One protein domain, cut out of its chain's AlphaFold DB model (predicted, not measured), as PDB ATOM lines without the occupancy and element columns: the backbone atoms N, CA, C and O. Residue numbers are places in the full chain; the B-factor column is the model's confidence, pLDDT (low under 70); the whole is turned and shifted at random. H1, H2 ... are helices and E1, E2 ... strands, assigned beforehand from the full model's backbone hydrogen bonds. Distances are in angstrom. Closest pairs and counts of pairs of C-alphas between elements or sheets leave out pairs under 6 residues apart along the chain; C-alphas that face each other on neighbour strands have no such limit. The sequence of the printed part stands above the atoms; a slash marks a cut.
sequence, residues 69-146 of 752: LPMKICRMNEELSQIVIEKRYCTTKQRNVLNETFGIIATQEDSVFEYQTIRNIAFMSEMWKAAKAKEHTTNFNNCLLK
ATOM      1  N   LEU A  69     119.384  73.630  98.528       77.88
ATOM      2  CA  LEU A  69     118.340  72.669  98.212       77.88
ATOM      3  C   LEU A  69     118.729  71.769  97.030       77.88
ATOM      4  O   LEU A  69     119.354  72.236  96.069       77.88
ATOM      5  N   PRO A  70     118.307  70.491  97.051       73.19
ATOM      6  CA  PRO A  70     118.499  69.589  95.923       73.19
ATOM      7  C   PRO A  70     117.736  70.084  94.688       73.19
ATOM      8  O   PRO A  70     116.858  70.943  94.766       73.19
ATOM      9  N   MET A  71     118.064  69.524  93.523       73.19
ATOM     10  CA  MET A  71     117.358  69.807  92.264       73.19
ATOM     11  C   MET A  71     117.384  71.287  91.831       73.19
ATOM     12  O   MET A  71     116.571  71.696  91.008       73.19
ATOM     13  N   LYS A  72     118.361  72.073  92.319       77.44
ATOM     14  CA  LYS A  72     118.573  73.495  91.976       77.44
ATOM     15  C   LYS A  72     117.388  74.403  92.339       77.44
ATOM     16  O   LYS A  72     117.145  75.414  91.678       77.44
ATOM     17  N   ILE A  73     116.665  74.054  93.399       82.06
ATOM     18  CA  ILE A  73     115.558  74.862  93.914       82.06
ATOM     19  C   ILE A  73     116.130  76.097  94.629       82.06
ATOM     20  O   ILE A  73     117.063  75.987  95.424       82.06
ATOM     21  N   CYS A  74     115.583  77.278  94.331       81.25
ATOM     22  CA  CYS A  74     116.065  78.557  94.861       81.25
ATOM     23  C   CYS A  74     115.388  78.916  96.194       81.25
ATOM     24  O   CYS A  74     116.065  79.319  97.145       81.25
ATOM     25  N   ARG A  75     114.055  78.775  96.266       81.00
ATOM     26  CA  ARG A  75     113.242  79.000  97.473       81.00
ATOM     27  C   ARG A  75     112.004  78.111  97.496       81.00
ATOM     28  O   ARG A  75     111.602  77.568  96.470       81.00
ATOM     29  N   MET A  76     111.364  78.046  98.656       79.31
ATOM     30  CA  MET A  76     110.055  77.434  98.835       79.31
ATOM     31  C   MET A  76     109.127  78.386  99.595       79.31
ATOM     32  O   MET A  76     109.551  79.022 100.560       79.31
ATOM     33  N   ASN A  77     107.875  78.478  99.151       81.06
ATOM     34  CA  ASN A  77     106.805  79.191  99.835       81.06
ATOM     35  C   ASN A  77     105.823  78.172 100.433       81.06
ATOM     36  O   ASN A  77     105.111  77.486  99.698       81.06
ATOM     37  N   GLU A  78     105.820  78.060 101.763       75.56
ATOM     38  CA  GLU A  78     105.000  77.097 102.508       75.56
ATOM     39  C   GLU A  78     103.503  77.423 102.432       75.56
ATOM     40  O   GLU A  78     102.692  76.509 102.301       75.56
ATOM     41  N   GLU A  79     103.131  78.705 102.439       78.69
ATOM     42  CA  GLU A  79     101.726  79.140 102.461       78.69
ATOM     43  C   GLU A  79     101.014  78.841 101.139       78.69
ATOM     44  O   GLU A  79      99.862  78.412 101.119       78.69
ATOM     45  N   LEU A  80     101.724  79.030 100.027       80.31
ATOM     46  CA  LEU A  80     101.192  78.815  98.681       80.31
ATOM     47  C   LEU A  80     101.513  77.428  98.122       80.31
ATOM     48  O   LEU A  80     101.100  77.119  97.008       80.31
ATOM     49  N   SER A  81     102.232  76.582  98.870       81.88
ATOM     50  CA  SER A  81     102.663  75.258  98.399       81.88
ATOM     51  C   SER A  81     103.449  75.319  97.084       81.88
ATOM     52  O   SER A  81     103.248  74.512  96.172       81.88
ATOM     53  N   GLN A  82     104.335  76.312  96.976       84.88
ATOM     54  CA  GLN A  82     105.054  76.639  95.746       84.88
ATOM     55  C   GLN A  82     106.563  76.475  95.906       84.88
ATOM     56  O   GLN A  82     107.164  76.959  96.868       84.88
ATOM     57  N   ILE A  83     107.193  75.850  94.915       86.69
ATOM     58  CA  ILE A  83     108.647  75.859  94.754       86.69
ATOM     59  C   ILE A  83     109.034  76.934  93.743       86.69
ATOM     60  O   ILE A  83     108.412  77.067  92.691       86.69
ATOM     61  N   VAL A  84     110.064  77.704  94.078       85.75
ATOM     62  CA  VAL A  84     110.602  78.765  93.229       85.75
ATOM     63  C   VAL A  84     111.917  78.276  92.653       85.75
ATOM     64  O   VAL A  84     112.879  78.000  93.381       85.75
ATOM     65  N   ILE A  85     111.960  78.174  91.333       86.31
ATOM     66  CA  ILE A  85     113.132  77.743  90.584       86.31
ATOM     67  C   ILE A  85     113.560  78.896  89.691       86.31
ATOM     68  O   ILE A  85     112.739  79.607  89.125       86.31
ATOM     69  N   GLU A  86     114.861  79.109  89.555       84.44
ATOM     70  CA  GLU A  86     115.355  80.089  88.600       84.44
ATOM     71  C   GLU A  86     115.296  79.503  87.187       84.44
ATOM     72  O   GLU A  86     115.925  78.479  86.890       84.44
ATOM     73  N   LYS A  87     114.538  80.166  86.309       82.12
ATOM     74  CA  LYS A  87     114.186  79.666  84.973       82.12
ATOM     75  C   LYS A  87     115.419  79.324  84.132       82.12
ATOM     76  O   LYS A  87     115.412  78.361  83.372       82.12
ATOM     77  N   ARG A  88     116.512  80.070  84.320       82.00
ATOM     78  CA  ARG A  88     117.785  79.899  83.601       82.00
ATOM     79  C   ARG A  88     118.451  78.534  83.824       82.00
ATOM     80  O   ARG A  88     119.209  78.093  82.965       82.00
ATOM     81  N   TYR A  89     118.210  77.875  84.960       77.38
ATOM     82  CA  TYR A  89     119.005  76.716  85.390       77.38
ATOM     83  C   TYR A  89     118.233  75.388  85.443       77.38
ATOM     84  O   TYR A  89     118.850  74.349  85.722       77.38
ATOM     85  N   CYS A  90     116.929  75.412  85.153       79.94
ATOM     86  CA  CYS A  90     116.049  74.245  85.139       79.94
ATOM     87  C   CYS A  90     115.973  73.632  83.734       79.94
ATOM     88  O   CYS A  90     115.521  74.277  82.789       79.94
ATOM     89  N   THR A  91     116.418  72.383  83.570       81.88
ATOM     90  CA  THR A  91     116.287  71.672  82.285       81.88
ATOM     91  C   THR A  91     114.958  70.922  82.195       81.88
ATOM     92  O   THR A  91     114.379  70.533  83.207       81.88
ATOM     93  N   THR A  92     114.490  70.634  80.977       81.62
ATOM     94  CA  THR A  92     113.261  69.850  80.739       81.62
ATOM     95  C   THR A  92     113.300  68.476  81.413       81.62
ATOM     96  O   THR A  92     112.314  68.048  82.003       81.62
ATOM     97  N   LYS A  93     114.465  67.814  81.423       82.69
ATOM     98  CA  LYS A  93     114.668  66.548  82.146       82.69
ATOM     99  C   LYS A  93     114.511  66.717  83.661       82.69
ATOM    100  O   LYS A  93     113.887  65.881  84.300       82.69
ATOM    101  N   GLN A  94     115.053  67.795  84.234       80.19
ATOM    102  CA  GLN A  94     114.893  68.089  85.661       80.19
ATOM    103  C   GLN A  94     113.436  68.401  86.003       80.19
ATOM    104  O   GLN A  94     112.949  67.908  87.013       80.19
ATOM    105  N   ARG A  95     112.731  69.137  85.135       81.38
ATOM    106  CA  ARG A  95     111.298  69.420  85.278       81.38
ATOM    107  C   ARG A  95     110.457  68.140  85.292       81.38
ATOM    108  O   ARG A  95     109.561  68.029  86.118       81.38
ATOM    109  N   ASN A  96     110.778  67.159  84.448       82.19
ATOM    110  CA  ASN A  96     110.078  65.869  84.442       82.19
ATOM    111  C   ASN A  96     110.299  65.096  85.747       82.19
ATOM    112  O   ASN A  96     109.335  64.634  86.345       82.19
ATOM    113  N   VAL A  97     111.540  65.047  86.243       83.19
ATOM    114  CA  VAL A  97     111.846  64.414  87.538       83.19
ATOM    115  C   VAL A  97     111.156  65.153  88.691       83.19
ATOM    116  O   VAL A  97     110.607  64.515  89.584       83.19
ATOM    117  N   LEU A  98     111.134  66.490  88.672       80.44
ATOM    118  CA  LEU A  98     110.395  67.307  89.646       80.44
ATOM    119  C   LEU A  98     108.891  66.998  89.603       80.44
ATOM    120  O   LEU A  98     108.271  66.850  90.654       80.44
ATOM    121  N   ASN A  99     108.318  66.845  88.407       82.44
ATOM    122  CA  ASN A  99     106.908  66.519  88.233       82.44
ATOM    123  C   ASN A  99     106.567  65.114  88.750       82.44
ATOM    124  O   ASN A  99     105.594  64.949  89.479       82.44
ATOM    125  N   GLU A 100     107.395  64.118  88.434       82.00
ATOM    126  CA  GLU A 100     107.230  62.742  88.918       82.00
ATOM    127  C   GLU A 100     107.392  62.641  90.440       82.00
ATOM    128  O   GLU A 100     106.654  61.907  91.094       82.00
ATOM    129  N   THR A 101     108.327  63.401  91.019       78.00
ATOM    130  CA  THR A 101     108.650  63.322  92.452       78.00
ATOM    131  C   THR A 101     107.655  64.095  93.323       78.00
ATOM    132  O   THR A 101     107.289  63.628  94.401       78.00
ATOM    133  N   PHE A 102     107.204  65.277  92.883       77.56
ATOM    134  CA  PHE A 102     106.414  66.199  93.716       77.56
ATOM    135  C   PHE A 102     104.978  66.435  93.223       77.56
ATOM    136  O   PHE A 102     104.178  67.023  93.959       77.56
ATOM    137  N   GLY A 103     104.632  65.962  92.018       78.38
ATOM    138  CA  GLY A 103     103.302  66.091  91.419       78.38
ATOM    139  C   GLY A 103     102.903  67.551  91.211       78.38
ATOM    140  O   GLY A 103     102.140  68.098  92.010       78.38
ATOM    141  N   ILE A 104     103.427  68.186  90.158       82.69
ATOM    142  CA  ILE A 104     103.194  69.611  89.882       82.69
ATOM    143  C   ILE A 104     101.770  69.800  89.340       82.69
ATOM    144  O   ILE A 104     101.358  69.137  88.391       82.69
ATOM    145  N   ILE A 105     101.008  70.707  89.956       81.94
ATOM    146  CA  ILE A 105      99.594  70.976  89.643       81.94
ATOM    147  C   ILE A 105      99.463  72.158  88.679       81.94
ATOM    148  O   ILE A 105      98.649  72.128  87.759       81.94
ATOM    149  N   ALA A 106     100.254  73.205  88.906       80.75
ATOM    150  CA  ALA A 106     100.216  74.434  88.130       80.75
ATOM    151  C   ALA A 106     101.599  75.083  88.115       80.75
ATOM    152  O   ALA A 106     102.302  75.070  89.129       80.75
ATOM    153  N   THR A 107     101.956  75.681  86.984       85.00
ATOM    154  CA  THR A 107     103.218  76.397  86.800       85.00
ATOM    155  C   THR A 107     102.920  77.827  86.375       85.00
ATOM    156  O   THR A 107     102.171  78.046  85.423       85.00
ATOM    157  N   GLN A 108     103.511  78.788  87.075       85.44
ATOM    158  CA  GLN A 108     103.474  80.209  86.750       85.44
ATOM    159  C   GLN A 108     104.906  80.687  86.504       85.44
ATOM    160  O   GLN A 108     105.820  80.319  87.235       85.44
ATOM    161  N   GLU A 109     105.123  81.489  85.468       86.06
ATOM    162  CA  GLU A 109     106.460  81.944  85.080       86.06
ATOM    163  C   GLU A 109     106.561  83.471  85.133       86.06
ATOM    164  O   GLU A 109     105.735  84.168  84.547       86.06
ATOM    165  N   ASP A 110     107.616  83.963  85.782       85.56
ATOM    166  CA  ASP A 110     108.086  85.348  85.731       85.56
ATOM    167  C   ASP A 110     109.293  85.469  84.773       85.56
ATOM    168  O   ASP A 110     109.790  84.493  84.203       85.56
ATOM    169  N   SER A 111     109.821  86.689  84.609       82.75
ATOM    170  CA  SER A 111     111.017  86.964  83.796       82.75
ATOM    171  C   SER A 111     112.284  86.248  84.293       82.75
ATOM    172  O   SER A 111     113.172  85.961  83.491       82.75
ATOM    173  N   VAL A 112     112.365  85.939  85.594       81.69
ATOM    174  CA  VAL A 112     113.540  85.316  86.238       81.69
ATOM    175  C   VAL A 112     113.216  83.957  86.872       81.69
ATOM    176  O   VAL A 112     114.040  83.039  86.821       81.69
ATOM    177  N   PHE A 113     112.016  83.790  87.434       86.69
ATOM    178  CA  PHE A 113     111.643  82.611  88.218       86.69
ATOM    179  C   PHE A 113     110.476  81.831  87.606       86.69
ATOM    180  O   PHE A 113     109.607  82.390  86.951       86.69
ATOM    181  N   GLU A 114     110.455  80.529  87.858       85.88
ATOM    182  CA  GLU A 114     109.349  79.615  87.601       85.88
ATOM    183  C   GLU A 114     108.804  79.161  88.965       85.88
ATOM    184  O   GLU A 114     109.543  78.607  89.785       85.88
ATOM    185  N   TYR A 115     107.525  79.429  89.220       86.94
ATOM    186  CA  TYR A 115     106.796  79.036  90.423       86.94
ATOM    187  C   TYR A 115     105.975  77.795  90.097       86.94
ATOM    188  O   TYR A 115     105.077  77.836  89.256       86.94
ATOM    189  N   GLN A 116     106.270  76.682  90.757       86.38
ATOM    190  CA  GLN A 116     105.558  75.422  90.553       86.38
ATOM    191  C   GLN A 116     104.778  75.069  91.816       86.38
ATOM    192  O   GLN A 116     105.352  74.961  92.899       86.38
ATOM    193  N   THR A 117     103.469  74.888  91.677       85.19
ATOM    194  CA  THR A 117     102.579  74.474  92.770       85.19
ATOM    195  C   THR A 117     102.602  72.955  92.875       85.19
ATOM    196  O   THR A 117     102.327  72.270  91.888       85.19
ATOM    197  N   ILE A 118     102.933  72.421  94.048       85.19
ATOM    198  CA  ILE A 118     103.166  70.984  94.266       85.19
ATOM    199  C   ILE A 118     102.052  70.341  95.098       85.19
ATOM    200  O   ILE A 118     101.455  70.983  95.958       85.19
ATOM    201  N   ARG A 119     101.782  69.048  94.868       79.00
ATOM    202  CA  ARG A 119     100.764  68.288  95.617       79.00
ATOM    203  C   ARG A 119     101.283  67.746  96.957       79.00
ATOM    204  O   ARG A 119     100.498  67.589  97.886       79.00
ATOM    205  N   ASN A 120     102.582  67.444  97.065       71.31
ATOM    206  CA  ASN A 120     103.172  66.768  98.228       71.31
ATOM    207  C   ASN A 120     104.190  67.659  98.978       71.31
ATOM    208  O   ASN A 120     105.396  67.576  98.751       71.31
ATOM    209  N   ILE A 121     103.694  68.535  99.861       72.25
ATOM    210  CA  ILE A 121     104.497  69.575 100.549       72.25
ATOM    211  C   ILE A 121     105.222  69.053 101.797       72.25
ATOM    212  O   ILE A 121     106.275  69.574 102.164       72.25
ATOM    213  N   ALA A 122     104.689  68.014 102.448       73.69
ATOM    214  CA  ALA A 122     105.155  67.564 103.762       73.69
ATOM    215  C   ALA A 122     106.638  67.145 103.766       73.69
ATOM    216  O   ALA A 122     107.386  67.523 104.663       73.69
ATOM    217  N   PHE A 123     107.081  66.428 102.728       71.12
ATOM    218  CA  PHE A 123     108.469  65.976 102.594       71.12
ATOM    219  C   PHE A 123     109.457  67.138 102.388       71.12
ATOM    220  O   PHE A 123     110.515  67.187 103.015       71.12
ATOM    221  N   MET A 124     109.099  68.110 101.545       71.00
ATOM    222  CA  MET A 124     109.947  69.275 101.260       71.00
ATOM    223  C   MET A 124     109.992  70.272 102.421       71.00
ATOM    224  O   MET A 124     111.024  70.909 102.629       71.00
ATOM    225  N   SER A 125     108.913  70.375 103.206       74.56
ATOM    226  CA  SER A 125     108.858  71.211 104.411       74.56
ATOM    227  C   SER A 125     109.934  70.826 105.427       74.56
ATOM    228  O   SER A 125     110.648  71.696 105.919       74.56
ATOM    229  N   GLU A 126     110.135  69.531 105.682       77.44
ATOM    230  CA  GLU A 126     111.178  69.068 106.606       77.44
ATOM    231  C   GLU A 126     112.593  69.368 106.087       77.44
ATOM    232  O   GLU A 126     113.444  69.865 106.828       77.44
ATOM    233  N   MET A 127     112.836  69.169 104.787       72.69
ATOM    234  CA  MET A 127     114.117  69.523 104.161       72.69
ATOM    235  C   MET A 127     114.396  71.029 104.207       72.69
ATOM    236  O   MET A 127     115.526  71.447 104.457       72.69
ATOM    237  N   TRP A 128     113.373  71.853 103.979       76.56
ATOM    238  CA  TRP A 128     113.475  73.307 104.036       76.56
ATOM    239  C   TRP A 128     113.731  73.811 105.454       76.56
ATOM    240  O   TRP A 128     114.593  74.667 105.642       76.56
ATOM    241  N   LYS A 129     113.059  73.248 106.465       77.62
ATOM    242  CA  LYS A 129     113.339  73.551 107.877       77.62
ATOM    243  C   LYS A 129     114.782  73.200 108.240       77.62
ATOM    244  O   LYS A 129     115.468  74.017 108.851       77.62
ATOM    245  N   ALA A 130     115.270  72.036 107.803       74.62
ATOM    246  CA  ALA A 130     116.656  71.620 108.009       74.62
ATOM    247  C   ALA A 130     117.669  72.532 107.289       74.62
ATOM    248  O   ALA A 130     118.735  72.817 107.834       74.62
ATOM    249  N   ALA A 131     117.335  73.017 106.089       70.31
ATOM    250  CA  ALA A 131     118.135  73.998 105.357       70.31
ATOM    251  C   ALA A 131     118.141  75.365 106.062       70.31
ATOM    252  O   ALA A 131     119.193  75.960 106.246       70.31
ATOM    253  N   LYS A 132     116.989  75.852 106.528       71.62
ATOM    254  CA  LYS A 132     116.852  77.141 107.225       71.62
ATOM    255  C   LYS A 132     117.539  77.160 108.597       71.62
ATOM    256  O   LYS A 132     117.931  78.225 109.062       71.62
ATOM    257  N   ALA A 133     117.690  75.998 109.238       66.62
ATOM    258  CA  ALA A 133     118.351  75.849 110.534       66.62
ATOM    259  C   ALA A 133     119.885  76.014 110.485       66.62
ATOM    260  O   ALA A 133     120.513  76.147 111.534       66.62
ATOM    261  N   LYS A 134     120.502  75.999 109.296       66.38
ATOM    262  CA  LYS A 134     121.944  76.218 109.107       66.38
ATOM    263  C   LYS A 134     122.208  77.654 108.634       66.38
ATOM    264  O   LYS A 134     121.459  78.194 107.828       66.38
ATOM    265  N   GLU A 135     123.289  78.275 109.113       61.28
ATOM    266  CA  GLU A 135     123.706  79.611 108.659       61.28
ATOM    267  C   GLU A 135     124.074  79.582 107.163       61.28
ATOM    268  O   GLU A 135     125.014  78.905 106.735       61.28
ATOM    269  N   HIS A 136     123.312  80.311 106.347       68.12
ATOM    270  CA  HIS A 136     123.439  80.339 104.891       68.12
ATOM    271  C   HIS A 136     123.449  81.773 104.366       68.12
ATOM    272  O   HIS A 136     122.821  82.665 104.930       68.12
ATOM    273  N   THR A 137     124.157  81.991 103.260       71.25
ATOM    274  CA  THR A 137     124.200  83.285 102.567       71.25
ATOM    275  C   THR A 137     123.183  83.302 101.434       71.25
ATOM    276  O   THR A 137     123.026  82.304 100.731       71.25
ATOM    277  N   THR A 138     122.507  84.429 101.220       75.56
ATOM    278  CA  THR A 138     121.598  84.607 100.081       75.56
ATOM    279  C   THR A 138     122.316  85.237  98.890       75.56
ATOM    280  O   THR A 138     123.155  86.120  99.068       75.56
ATOM    281  N   ASN A 139     122.000  84.804  97.664       80.12
ATOM    282  CA  ASN A 139     122.474  85.491  96.452       80.12
ATOM    283  C   ASN A 139     121.681  86.793  96.188       80.12
ATOM    284  O   ASN A 139     120.716  87.081  96.891       80.12
ATOM    285  N   PHE A 140     122.052  87.566  95.157       79.94
ATOM    286  CA  PHE A 140     121.331  88.792  94.748       79.94
ATOM    287  C   PHE A 140     119.849  88.540  94.429       79.94
ATOM    288  O   PHE A 140     118.982  89.362  94.705       79.94
ATOM    289  N   ASN A 141     119.559  87.352  93.904       79.69
ATOM    290  CA  ASN A 141     118.218  86.878  93.604       79.69
ATOM    291  C   ASN A 141     117.500  86.322  94.844       79.69
ATOM    292  O   ASN A 141     116.426  85.761  94.671       79.69
ATOM    293  N   ASN A 142     118.052  86.480  96.060       77.44
ATOM    294  CA  ASN A 142     117.609  85.992  97.377       77.44
ATOM    295  C   ASN A 142     117.532  84.446  97.543       77.44
ATOM    296  O   ASN A 142     116.855  83.947  98.443       77.44
ATOM    297  N   CYS A 143     118.147  83.644  96.672       82.56
ATOM    298  CA  CYS A 143     118.213  82.177  96.800       82.56
ATOM    299  C   CYS A 143     119.153  81.743  97.933       82.56
ATOM    300  O   CYS A 143     120.175  82.391  98.155       82.56
ATOM    301  N   LEU A 144     118.847  80.622  98.597       81.69
ATOM    302  CA  LEU A 144     119.697  80.056  99.652       81.69
ATOM    303  C   LEU A 144     120.925  79.349  99.061       81.69
ATOM    304  O   LEU A 144     120.793  78.371  98.317       81.69
ATOM    305  N   LEU A 145     122.122  79.804  99.441       82.19
ATOM    306  CA  LEU A 145     123.396  79.212  99.036       82.19
ATOM    307  C   LEU A 145     124.132  78.559 100.206       82.19
ATOM    308  O   LEU A 145     124.037  79.011 101.351       82.19
ATOM    309  N   LYS A 146     124.909  77.513  99.902       80.25
ATOM    310  CA  LYS A 146     125.827  76.911 100.874       80.25
ATOM    311  C   LYS A 146     126.809  77.976 101.380       80.25
ATOM    312  O   LYS A 146     127.212  78.855 100.621       80.25
TER     313      LYS A 146
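AT A GLANCE: This is residues 69 to 146 of the 752 residues of the protein "Thioredoxin domain-containing protein" of Tigriopus californicus (UniProt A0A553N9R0). A strongly twisted sheet of four strands makes a wall, with H1 running along its E4 and E3 half and H2 lying across its E1 and E2 half. After H2, residues 133 to 146 form a tail on the E1 side of the sheet, folding back on itself where residues 137 to 138 pair antiparallel with residues 144 to 145. The printed part has 78 residues, with two named helices and four named strands in the order E1, E2, H1, E3, E4, H2; the sheet runs E1, E2, E4, E3, antiparallel throughout, and the class is mixed, helices and strands. The whole is compact, with a radius of gyration of the C-alphas of 12.0 A and spans of 31 by 28 by 22 A.

HOW THE PARTS SIT: E1, residues 73 to 77, is an edge strand and forms a hairpin with E2, residues 82 to 86; N 77 and O 82 are 2.8 A apart, within hydrogen-bond range. H1, residues 92 to 102, follows. E3, residues 104 to 109, is the other edge strand and forms a hairpin with E4, residues 113 to 118; N 105 and O 117 are 2.8 A apart. E4 is also the antiparallel neighbour of E2, with N 83 and O 116 2.9 A apart. E2, H1 and E3 form a split strand-helix-strand unit, two strands running the same way with a helix between them in the chain and E4 between them in the sheet; its crossover is right-handed. H1 is on the sheet at a height of 10.5 A, over E4, and runs along the strands at 24 degrees to E4 on the local plane; its closest C-alphas to E4 are Phe 102 and Ile 118, 5.8 A. H2, residues 121 to 132, is on the sheet at a height of 10.1 A, over E1 and E2, and runs across the strands at 68 degrees to E1 on the local plane; its closest C-alphas to E1 are Trp 128 and Met 76, 7.5 A. H1 and H2 are close but not clearly touching, the C-alphas of Phe 102 and Ile 121 being 7.9 A apart. Every O i to N i+4 pair is within hydrogen-bond range in H1, and 6 of 8 are in H2.

IN THESE COORDINATES: E1 begins at C-alpha 73 (115.558, 74.862, 93.914) and is 11.4 A long; E2 is 13.0 A, H1 15.1 A, E3 13.6 A and E4 15.6 A. H2, 16.0 A, ends at C-alpha 132 (116.852, 77.141, 107.225).

THE WHOLE: The two C-alphas farthest apart, Ile 105 and Glu 135, are 31.9 A apart. The printed part has no cut, and the five links between named elements are tight. The mean pLDDT of the printed part is 79.2; residues 133 to 136 are under 70.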